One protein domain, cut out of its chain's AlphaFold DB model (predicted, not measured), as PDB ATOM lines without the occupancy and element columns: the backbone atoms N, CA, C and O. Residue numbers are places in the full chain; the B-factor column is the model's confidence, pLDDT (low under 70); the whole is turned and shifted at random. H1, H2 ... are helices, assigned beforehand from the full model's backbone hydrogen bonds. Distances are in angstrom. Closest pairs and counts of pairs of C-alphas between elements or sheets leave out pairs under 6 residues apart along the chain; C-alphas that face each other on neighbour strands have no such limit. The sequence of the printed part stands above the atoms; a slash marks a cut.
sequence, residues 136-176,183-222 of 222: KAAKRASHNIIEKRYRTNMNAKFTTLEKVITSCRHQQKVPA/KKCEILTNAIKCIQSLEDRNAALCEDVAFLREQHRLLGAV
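What this domain is: This is residues 136 to 176 and 183 to 222 of the 222 residues of the protein "BHLH domain-containing protein" of Aspergillus thermomutatus (UniProt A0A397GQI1). Two long helices overlap over part of their lengths, the later part of H1 crossing the early part of H2, and make an extended rod. Residues 136 to 154 of H1 stick out at one end and residues 199 to 222, of which 199 to 219 belong to H2, at the other. The printed part has 81 residues, with H1 then H2 and no named strand; the class is all helix. The radius of gyration of the C-alphas is 23.0 A, and the spans are 84 by 31 by 15 A.

How they stand to each other: H1, residues 136 to 170, touches H2, residues 184 to 219, with residues 158 to 169 alone, and H2 touches it with residues 184 to 194 alone. Their closest C-alphas, those of Glu 162 and Ile 187, are 6.0 A apart. They run the same way at a steep tilt of 41 degrees. In H1 and H2 every O i to N i+4 pair is within hydrogen-bond range.

Where its parts are: H1 is 51.4 A long from C-alpha 136 at (11.854, -37.251, -29.442). H2 is 52.2 A long and ends with C-alpha 219 at (34.147, -59.954, 43.906).

The domain as a whole: The C-alphas farthest apart, of Lys 136 and Val 222, are 84.8 A apart. Residues 177 to 182 are not printed; C-alphas 176 and 183 are 17.8 A apart across this cut. Residues 172 to 176 and 221 to 222 have pLDDT under 70.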
ATOM      1  N   LYS A 136      10.584 -37.758 -30.004       81.50
ATOM      2  CA  LYS A 136      11.854 -37.251 -29.442       81.50
ATOM      3  C   LYS A 136      11.636 -36.338 -28.231       81.50
ATOM      4  O   LYS A 136      12.429 -36.398 -27.294       81.50
ATOM      5  N   ALA A 137      10.582 -35.522 -28.232       83.94
ATOM      6  CA  ALA A 137      10.217 -34.690 -27.084       83.94
ATOM      7  C   ALA A 137       9.744 -35.541 -25.893       83.94
ATOM      8  O   ALA A 137      10.234 -35.353 -24.781       83.94
ATOM      9  N   ALA A 138       8.898 -36.545 -26.142       86.31
ATOM     10  CA  ALA A 138       8.417 -37.474 -25.120       86.31
ATOM     11  C   ALA A 138       9.563 -38.260 -24.459       86.31
ATOM     12  O   ALA A 138       9.630 -38.334 -23.233       86.31
ATOM     13  N   LYS A 139      10.529 -38.763 -25.246       92.31
ATOM     14  CA  LYS A 139      11.724 -39.440 -24.706       92.31
ATOM     15  C   LYS A 139      12.567 -38.528 -23.806       92.31
ATOM     16  O   LYS A 139      13.114 -38.980 -22.806       92.31
ATOM     17  N   ARG A 140      12.702 -37.244 -24.158       94.88
ATOM     18  CA  ARG A 140      13.414 -36.269 -23.312       94.88
ATOM     19  C   ARG A 140      12.647 -35.986 -22.023       94.88
ATOM     20  O   ARG A 140      13.265 -35.907 -20.968       94.88
ATOM     21  N   ALA A 141      11.320 -35.873 -22.095       94.94
ATOM     22  CA  ALA A 141      10.481 -35.660 -20.921       94.94
ATOM     23  C   ALA A 141      10.594 -36.824 -19.923       94.94
ATOM     24  O   ALA A 141      10.844 -36.585 -18.743       94.94
ATOM     25  N   SER A 142      10.501 -38.075 -20.391       95.62
ATOM     26  CA  SER A 142      10.646 -39.246 -19.517       95.62
ATOM     27  C   SER A 142      12.038 -39.335 -18.891       95.62
ATOM     28  O   SER A 142      12.153 -39.548 -17.685       95.62
ATOM     29  N   HIS A 143      13.094 -39.088 -19.673       97.94
ATOM     30  CA  HIS A 143      14.462 -39.055 -19.157       97.94
ATOM     31  C   HIS A 143      14.632 -38.005 -18.047       97.94
ATOM     32  O   HIS A 143      15.166 -38.316 -16.984       97.94
ATOM     33  N   ASN A 144      14.104 -36.793 -18.245       97.19
ATOM     34  CA  ASN A 144      14.169 -35.724 -17.247       97.19
ATOM     35  C   ASN A 144      13.428 -36.079 -15.949       97.19
ATOM     36  O   ASN A 144      13.897 -35.729 -14.868       97.19
ATOM     37  N   ILE A 145      12.285 -36.768 -16.035       97.75
ATOM     38  CA  ILE A 145      11.521 -37.209 -14.856       97.75
ATOM     39  C   ILE A 145      12.331 -38.224 -14.043       97.75
ATOM     40  O   ILE A 145      12.444 -38.087 -12.823       97.75
ATOM     41  N   ILE A 146      12.918 -39.217 -14.715       98.12
ATOM     42  CA  ILE A 146      13.739 -40.252 -14.074       98.12
ATOM     43  C   ILE A 146      14.950 -39.611 -13.388       98.12
ATOM     44  O   ILE A 146      15.195 -39.849 -12.205       98.12
ATOM     45  N   GLU A 147      15.653 -38.734 -14.099       98.62
ATOM     46  CA  GLU A 147      16.826 -38.033 -13.580       98.62
ATOM     47  C   GLU A 147      16.477 -37.117 -12.396       98.62
ATOM     48  O   GLU A 147      17.175 -37.098 -11.378       98.62
ATOM     49  N   LYS A 148      15.355 -36.389 -12.474       98.50
ATOM     50  CA  LYS A 148      14.857 -35.572 -11.358       98.50
ATOM     51  C   LYS A 148      14.583 -36.439 -10.130       98.50
ATOM     52  O   LYS A 148      15.028 -36.091  -9.038       98.50
ATOM     53  N   ARG A 149      13.904 -37.578 -10.302       98.62
ATOM     54  CA  ARG A 149      13.621 -38.521  -9.210       98.62
ATOM     55  C   ARG A 149      14.908 -39.052  -8.580       98.62
ATOM     56  O   ARG A 149      14.993 -39.109  -7.353       98.62
ATOM     57  N   TYR A 150      15.909 -39.377  -9.396       98.81
ATOM     58  CA  TYR A 150      17.228 -39.791  -8.921       98.81
ATOM     59  C   TYR A 150      17.885 -38.704  -8.054       98.81
ATOM     60  O   TYR A 150      18.257 -38.971  -6.908       98.81
ATOM     61  N   ARG A 151      17.940 -37.454  -8.539       98.62
ATOM     62  CA  ARG A 151      18.505 -36.325  -7.773       98.62
ATOM     63  C   ARG A 151      17.755 -36.071  -6.472       98.62
ATOM     64  O   ARG A 151      18.395 -35.860  -5.444       98.62
ATOM     65  N   THR A 152      16.423 -36.110  -6.491       98.62
ATOM     66  CA  THR A 152      15.598 -35.946  -5.286       98.62
ATOM     67  C   THR A 152      15.886 -37.044  -4.266       98.62
ATOM     68  O   THR A 152      16.095 -36.735  -3.095       98.62
ATOM     69  N   ASN A 153      15.965 -38.307  -4.698       98.56
ATOM     70  CA  ASN A 153      16.298 -39.415  -3.804       98.56
ATOM     71  C   ASN A 153      17.701 -39.255  -3.199       98.56
ATOM     72  O   ASN A 153      17.868 -39.409  -1.991       98.56
ATOM     73  N   MET A 154      18.695 -38.875  -4.006       98.56
ATOM     74  CA  MET A 154      20.048 -38.599  -3.515       98.56
ATOM     75  C   MET A 154      20.085 -37.450  -2.514       98.56
ATOM     76  O   MET A 154      20.676 -37.587  -1.445       98.56
ATOM     77  N   ASN A 155      19.428 -36.334  -2.817       98.06
ATOM     78  CA  ASN A 155      19.382 -35.195  -1.904       98.06
ATOM     79  C   ASN A 155      18.683 -35.554  -0.583       98.06
ATOM     80  O   ASN A 155      19.165 -35.142   0.466       98.06
ATOM     81  N   ALA A 156      17.633 -36.383  -0.606       98.25
ATOM     82  CA  ALA A 156      16.999 -36.874   0.617       98.25
ATOM     83  C   ALA A 156      17.978 -37.675   1.495       98.25
ATOM     84  O   ALA A 156      18.017 -37.465   2.707       98.25
ATOM     85  N   LYS A 157      18.826 -38.528   0.897       98.19
ATOM     86  CA  LYS A 157      19.881 -39.246   1.639       98.19
ATOM     87  C   LYS A 157      20.885 -38.283   2.281       98.19
ATOM     88  O   LYS A 157      21.240 -38.478   3.440       98.19
ATOM     89  N   PHE A 158      21.297 -37.229   1.570       98.25
ATOM     90  CA  PHE A 158      22.173 -36.192   2.130       98.25
ATOM     91  C   PHE A 158      21.524 -35.455   3.307       98.25
ATOM     92  O   PHE A 158      22.180 -35.274   4.328       98.25
ATOM     93  N   THR A 159      20.246 -35.085   3.206       96.81
ATOM     94  CA  THR A 159      19.521 -34.423   4.301       96.81
ATOM     95  C   THR A 159      19.375 -35.330   5.524       96.81
ATOM     96  O   THR A 159      19.542 -34.873   6.653       96.81
ATOM     97  N   THR A 160      19.093 -36.621   5.336       97.69
ATOM     98  CA  THR A 160      19.058 -37.581   6.452       97.69
ATOM     99  C   THR A 160      20.428 -37.710   7.110       97.69
ATOM    100  O   THR A 160      20.527 -37.650   8.334       97.69
ATOM    101  N   LEU A 161      21.493 -37.824   6.313       97.69
ATOM    102  CA  LEU A 161      22.859 -37.902   6.824       97.69
ATOM    103  C   LEU A 161      23.245 -36.639   7.615       97.69
ATOM    104  O   LEU A 161      23.799 -36.739   8.706       97.69
ATOM    105  N   GLU A 162      22.894 -35.456   7.116       95.81
ATOM    106  CA  GLU A 162      23.100 -34.177   7.806       95.81
ATOM    107  C   GLU A 162      22.412 -34.138   9.181       95.81
ATOM    108  O   GLU A 162      23.022 -33.726  10.172       95.81
ATOM    109  N   LYS A 163      21.172 -34.634   9.279       94.75
ATOM    110  CA  LYS A 163      20.448 -34.752  10.558       94.75
ATOM    111  C   LYS A 163      21.152 -35.690  11.541       94.75
ATOM    112  O   LYS A 163      21.279 -35.364  12.718       94.75
ATOM    113  N   VAL A 164      21.649 -36.833  11.070       95.44
ATOM    114  CA  VAL A 164      22.392 -37.781  11.920       95.44
ATOM    115  C   VAL A 164      23.693 -37.154  12.428       95.44
ATOM    116  O   VAL A 164      23.985 -37.220  13.620       95.44
ATOM    117  N   ILE A 165      24.450 -36.477  11.560       94.44
ATOM    118  CA  ILE A 165      25.708 -35.809  11.932       94.44
ATOM    119  C   ILE A 165      25.464 -34.678  12.930       94.44
ATOM    120  O   ILE A 165      26.212 -34.517  13.893       94.44
ATOM    121  N   THR A 166      24.434 -33.865  12.703       91.50
ATOM    122  CA  THR A 166      24.082 -32.795  13.641       91.50
ATOM    123  C   THR A 166      23.669 -33.390  14.983       91.50
ATOM    124  O   THR A 166      24.212 -32.964  15.998       91.50
ATOM    125  N   SER A 167      22.850 -34.445  15.016       90.94
ATOM    126  CA  SER A 167      22.516 -35.160  16.259       90.94
ATOM    127  C   SER A 167      23.748 -35.742  16.972       90.94
ATOM    128  O   SER A 167      23.834 -35.665  18.196       90.94
ATOM    129  N   CYS A 168      24.720 -36.278  16.227       87.94
ATOM    130  CA  CYS A 168      25.997 -36.785  16.749       87.94
ATOM    131  C   CYS A 168      26.788 -35.683  17.473       87.94
ATOM    132  O   CYS A 168      27.350 -35.918  18.542       87.94
ATOM    133  N   ARG A 169      26.764 -34.451  16.938       83.19
ATOM    134  CA  ARG A 169      27.416 -33.289  17.559       83.19
ATOM    135  C   ARG A 169      26.710 -32.781  18.811       83.19
ATOM    136  O   ARG A 169      27.405 -32.357  19.717       83.19
ATOM    137  N   HIS A 170      25.379 -32.831  18.892       76.75
ATOM    138  CA  HIS A 170      24.648 -32.300  20.056       76.75
ATOM    139  C   HIS A 170      24.881 -33.112  21.341       76.75
ATOM    140  O   HIS A 170      24.731 -32.577  22.435       76.75
ATOM    141  N   GLN A 171      25.276 -34.384  21.224       72.94
ATOM    142  CA  GLN A 171      25.684 -35.201  22.375       72.94
ATOM    143  C   GLN A 171      27.032 -34.753  22.962       72.94
ATOM    144  O   GLN A 171      27.320 -34.993  24.133       72.94
ATOM    145  N   GLN A 172      27.864 -34.080  22.164       67.00
ATOM    146  CA  GLN A 172      29.031 -33.368  22.663       67.00
ATOM    147  C   GLN A 172      28.538 -31.989  23.102       67.00
ATOM    148  O   GLN A 172      27.941 -31.272  22.313       67.00
ATOM    149  N   LYS A 173      28.731 -31.647  24.377       68.00
ATOM    150  CA  LYS A 173      28.147 -30.517  25.133       68.00
ATOM    151  C   LYS A 173      28.547 -29.108  24.626       68.00
ATOM    152  O   LYS A 173      28.841 -28.221  25.420       68.00
ATOM    153  N   VAL A 174      28.617 -28.904  23.312       57.62
ATOM    154  CA  VAL A 174      29.019 -27.675  22.632       57.62
ATOM    155  C   VAL A 174      27.748 -26.936  22.191       57.62
ATOM    156  O   VAL A 174      26.909 -27.529  21.510       57.62
ATOM    157  N   PRO A 175      27.567 -25.663  22.585       57.22
ATOM    158  CA  PRO A 175      26.338 -24.922  22.331       57.22
ATOM    159  C   PRO A 175      26.052 -24.779  20.830       57.22
ATOM    160  O   PRO A 175      26.926 -24.446  20.029       57.22
ATOM    161  N   ALA A 176      24.794 -25.050  20.480       60.84
ATOM    162  CA  ALA A 176      24.263 -25.136  19.129       60.84
ATOM    163  C   ALA A 176      24.405 -23.809  18.367       60.84
ATOM    164  O   ALA A 176      23.595 -22.894  18.513       60.84
ATOM    165  N   LYS A 183      27.215 -27.861   3.318       96.06
ATOM    166  CA  LYS A 183      27.603 -28.206   1.939       96.06
ATOM    167  C   LYS A 183      27.786 -29.723   1.807       96.06
ATOM    168  O   LYS A 183      28.257 -30.373   2.730       96.06
ATOM    169  N   LYS A 184      27.507 -30.306   0.631       96.44
ATOM    170  CA  LYS A 184      27.628 -31.768   0.408       96.44
ATOM    171  C   LYS A 184      29.007 -32.333   0.766       96.44
ATOM    172  O   LYS A 184      29.079 -33.368   1.415       96.44
ATOM    173  N   CYS A 185      30.089 -31.655   0.375       97.44
ATOM    174  CA  CYS A 185      31.449 -32.061   0.746       97.44
ATOM    175  C   CYS A 185      31.651 -32.049   2.267       97.44
ATOM    176  O   CYS A 185      32.216 -32.979   2.829       97.44
ATOM    177  N   GLU A 186      31.117 -31.034   2.937       96.12
ATOM    178  CA  GLU A 186      31.203 -30.866   4.380       96.12
ATOM    179  C   GLU A 186      30.377 -31.916   5.139       96.12
ATOM    180  O   GLU A 186      30.820 -32.407   6.179       96.12
ATOM    181  N   ILE A 187      29.207 -32.303   4.616       96.31
ATOM    182  CA  ILE A 187      28.413 -33.428   5.131       96.31
ATOM    183  C   ILE A 187      29.254 -34.707   5.083       96.31
ATOM    184  O   ILE A 187      29.367 -35.388   6.097       96.31
ATOM    185  N   LEU A 188      29.895 -35.010   3.950       98.19
ATOM    186  CA  LEU A 188      30.726 -36.212   3.811       98.19
ATOM    187  C   LEU A 188      31.925 -36.199   4.768       98.19
ATOM    188  O   LEU A 188      32.152 -37.175   5.481       98.19
ATOM    189  N   THR A 189      32.662 -35.088   4.847       97.75
ATOM    190  CA  THR A 189      33.802 -34.966   5.767       97.75
ATOM    191  C   THR A 189      33.375 -35.112   7.228       97.75
ATOM    192  O   THR A 189      34.045 -35.796   7.999       97.75
ATOM    193  N   ASN A 190      32.260 -34.497   7.630       96.50
ATOM    194  CA  ASN A 190      31.771 -34.621   9.002       96.50
ATOM    195  C   ASN A 190      31.172 -36.003   9.300       96.50
ATOM    196  O   ASN A 190      31.251 -36.439  10.446       96.50
ATOM    197  N   ALA A 191      30.623 -36.705   8.302       97.81
ATOM    198  CA  ALA A 191      30.180 -38.091   8.453       97.81
ATOM    199  C   ALA A 191      31.347 -38.993   8.858       97.81
ATOM    200  O   ALA A 191      31.252 -39.698   9.857       97.81
ATOM    201  N   ILE A 192      32.467 -38.900   8.129       98.00
ATOM    202  CA  ILE A 192      33.684 -39.677   8.405       98.00
ATOM    203  C   ILE A 192      34.171 -39.409   9.832       98.00
ATOM    204  O   ILE A 192      34.399 -40.343  10.593       98.00
ATOM    205  N   LYS A 193      34.240 -38.132  10.231       96.69
ATOM    206  CA  LYS A 193      34.639 -37.748  11.593       96.69
ATOM    207  C   LYS A 193      33.689 -38.284  12.669       96.69
ATOM    208  O   LYS A 193      34.150 -38.716  13.720       96.69
ATOM    209  N   CYS A 194      32.373 -38.240  12.438       96.44
ATOM    210  CA  CYS A 194      31.401 -38.770  13.401       96.44
ATOM    211  C   CYS A 194      31.526 -40.297  13.540       96.44
ATOM    212  O   CYS A 194      31.456 -40.782  14.664       96.44
ATOM    213  N   ILE A 195      31.756 -41.037  12.445       97.12
ATOM    214  CA  ILE A 195      31.989 -42.492  12.491       97.12
ATOM    215  C   ILE A 195      33.219 -42.805  13.346       97.12
ATOM    216  O   ILE A 195      33.091 -43.536  14.319       97.12
ATOM    217  N   GLN A 196      34.356 -42.159  13.072       97.50
ATOM    218  CA  GLN A 196      35.592 -42.349  13.847       97.50
ATOM    219  C   GLN A 196      35.378 -42.057  15.339       97.50
ATOM    220  O   GLN A 196      35.688 -42.872  16.197       97.50
ATOM    221  N   SER A 197      34.731 -40.932  15.665       95.44
ATOM    222  CA  SER A 197      34.440 -40.584  17.062       95.44
ATOM    223  C   SER A 197      33.460 -41.549  17.748       95.44
ATOM    224  O   SER A 197      33.461 -41.666  18.976       95.44
ATOM    225  N   LEU A 198      32.567 -42.199  16.998       96.06
ATOM    226  CA  LEU A 198      31.695 -43.251  17.524       96.06
ATOM    227  C   LEU A 198      32.477 -44.542  17.774       96.06
ATOM    228  O   LEU A 198      32.271 -45.160  18.816       96.06
ATOM    229  N   GLU A 199      33.369 -44.916  16.862       97.19
ATOM    230  CA  GLU A 199      34.246 -46.083  16.988       97.19
ATOM    231  C   GLU A 199      35.172 -45.951  18.203       97.19
ATOM    232  O   GLU A 199      35.186 -46.851  19.042       97.19
ATOM    233  N   ASP A 200      35.828 -44.800  18.374       96.75
ATOM    234  CA  ASP A 200      36.709 -44.524  19.517       96.75
ATOM    235  C   ASP A 200      35.963 -44.648  20.857       96.75
ATOM    236  O   ASP A 200      36.441 -45.266  21.808       96.75
ATOM    237  N   ARG A 201      34.746 -44.091  20.938       96.19
ATOM    238  CA  ARG A 201      33.918 -44.190  22.152       96.19
ATOM    239  C   ARG A 201      33.436 -45.609  22.406       96.19
ATOM    240  O   ARG A 201      33.371 -46.024  23.556       96.19
ATOM    241  N   ASN A 202      33.073 -46.337  21.356       97.06
ATOM    242  CA  ASN A 202      32.659 -47.726  21.486       97.06
ATOM    243  C   ASN A 202      33.823 -48.604  21.966       97.06
ATOM    244  O   ASN A 202      33.606 -49.473  22.804       97.06
ATOM    245  N   ALA A 203      35.052 -48.342  21.508       98.31
ATOM    246  CA  ALA A 203      36.250 -49.024  21.990       98.31
ATOM    247  C   ALA A 203      36.488 -48.758  23.487       98.31
ATOM    248  O   ALA A 203      36.577 -49.708  24.259       98.31
ATOM    249  N   ALA A 204      36.464 -47.488  23.911       97.81
ATOM    250  CA  ALA A 204      36.610 -47.122  25.323       97.81
ATOM    251  C   ALA A 204      35.524 -47.758  26.215       97.81
ATOM    252  O   ALA A 204      35.817 -48.334  27.258       97.81
ATOM    253  N   LEU A 205      34.262 -47.734  25.774       97.62
ATOM    254  CA  LEU A 205      33.165 -48.374  26.507       97.62
ATOM    255  C   LEU A 205      33.321 -49.900  26.586       97.62
ATOM    256  O   LEU A 205      32.952 -50.500  27.595       97.62
ATOM    257  N   CYS A 206      33.853 -50.542  25.542       97.81
ATOM    258  CA  CYS A 206      34.158 -51.972  25.584       97.81
ATOM    259  C   CYS A 206      35.226 -52.290  26.642       97.81
ATOM    260  O   CYS A 206      35.073 -53.281  27.360       97.81
ATOM    261  N   GLU A 207      36.264 -51.456  26.761       98.12
ATOM    262  CA  GLU A 207      37.294 -51.585  27.801       98.12
ATOM    263  C   GLU A 207      36.695 -51.433  29.206       98.12
ATOM    264  O   GLU A 207      36.904 -52.304  30.054       98.12
ATOM    265  N   ASP A 208      35.865 -50.411  29.428       98.06
ATOM    266  CA  ASP A 208      35.187 -50.182  30.712       98.06
ATOM    267  C   ASP A 208      34.279 -51.360  31.102       98.06
ATOM    268  O   ASP A 208      34.292 -51.831  32.244       98.06
ATOM    269  N   VAL A 209      33.500 -51.884  30.150       97.94
ATOM    270  CA  VAL A 209      32.629 -53.047  30.380       97.94
ATOM    271  C   VAL A 209      33.449 -54.298  30.686       97.94
ATOM    272  O   VAL A 209      33.064 -55.070  31.568       97.94
ATOM    273  N   ALA A 210      34.566 -54.520  29.989       98.12
ATOM    274  CA  ALA A 210      35.457 -55.645  30.263       98.12
ATOM    275  C   ALA A 210      36.073 -55.539  31.666       98.12
ATOM    276  O   ALA A 210      36.044 -56.512  32.422       98.12
ATOM    277  N   PHE A 211      36.540 -54.348  32.044       98.12
ATOM    278  CA  PHE A 211      37.081 -54.074  33.371       98.12
ATOM    279  C   PHE A 211      36.046 -54.315  34.478       98.12
ATOM    280  O   PHE A 211      36.323 -55.034  35.439       98.12
ATOM    281  N   LEU A 212      34.830 -53.780  34.335       97.38
ATOM    282  CA  LEU A 212      33.759 -53.962  35.321       97.38
ATOM    283  C   LEU A 212      33.323 -55.426  35.447       97.38
ATOM    284  O   LEU A 212      33.068 -55.901  36.554       97.38
ATOM    285  N   ARG A 213      33.259 -56.156  34.328       96.69
ATOM    286  CA  ARG A 213      32.969 -57.597  34.338       96.69
ATOM    287  C   ARG A 213      34.043 -58.381  35.082       96.69
ATOM    288  O   ARG A 213      33.699 -59.286  35.836       96.69
ATOM    289  N   GLU A 214      35.310 -58.018  34.910       96.38
ATOM    290  CA  GLU A 214      36.419 -58.654  35.618       96.38
ATOM    291  C   GLU A 214      36.387 -58.352  37.122       96.38
ATOM    292  O   GLU A 214      36.497 -59.267  37.935       96.38
ATOM    293  N   GLN A 215      36.132 -57.100  37.511       95.88
ATOM    294  CA  GLN A 215      35.936 -56.724  38.917       95.88
ATOM    295  C   GLN A 215      34.787 -57.514  39.556       95.88
ATOM    296  O   GLN A 215      34.944 -58.088  40.634       95.88
ATOM    297  N   HIS A 216      33.645 -57.604  38.869       95.56
ATOM    298  CA  HIS A 216      32.499 -58.380  39.344       95.56
ATOM    299  C   HIS A 216      32.823 -59.876  39.452       95.56
ATOM    300  O   HIS A 216      32.393 -60.532  40.399       95.56
ATOM    301  N   ARG A 217      33.608 -60.425  38.517       96.00
ATOM    302  CA  ARG A 217      34.072 -61.820  38.562       96.00
ATOM    303  C   ARG A 217      34.958 -62.089  39.780       96.00
ATOM    304  O   ARG A 217      34.834 -63.152  40.376       96.00
ATOM    305  N   LEU A 218      35.829 -61.149  40.148       95.31
ATOM    306  CA  LEU A 218      36.700 -61.269  41.322       95.31
ATOM    307  C   LEU A 218      35.924 -61.127  42.641       95.31
ATOM    308  O   LEU A 218      36.182 -61.876  43.578       95.31
ATOM    309  N   LEU A 219      34.963 -60.201  42.709       94.44
ATOM    310  CA  LEU A 219      34.147 -59.954  43.906       94.44
ATOM    311  C   LEU A 219      33.067 -61.022  44.140       94.44
ATOM    312  O   LEU A 219      32.760 -61.328  45.285       94.44
ATOM    313  N   GLY A 220      32.494 -61.593  43.076       87.50
ATOM    314  CA  GLY A 220      31.465 -62.637  43.159       87.50
ATOM    315  C   GLY A 220      32.001 -64.057  43.383       87.50
ATOM    316  O   GLY A 220      31.216 -65.000  43.393       87.50
ATOM    317  N   ALA A 221      33.319 -64.222  43.512       64.00
ATOM    318  CA  ALA A 221      33.977 -65.504  43.779       64.00
ATOM    319  C   ALA A 221      34.283 -65.740  45.276       64.00
ATOM    320  O   ALA A 221      35.036 -66.661  45.600       64.00
ATOM    321  N   VAL A 222      33.724 -64.913  46.167       50.91
ATOM    322  CA  VAL A 222      33.799 -65.018  47.638       50.91
ATOM    323  C   VAL A 222      32.435 -65.422  48.179       50.91
ATOM    324  O   VAL A 222      32.402 -66.292  49.076       50.91
TER     325      VAL A 222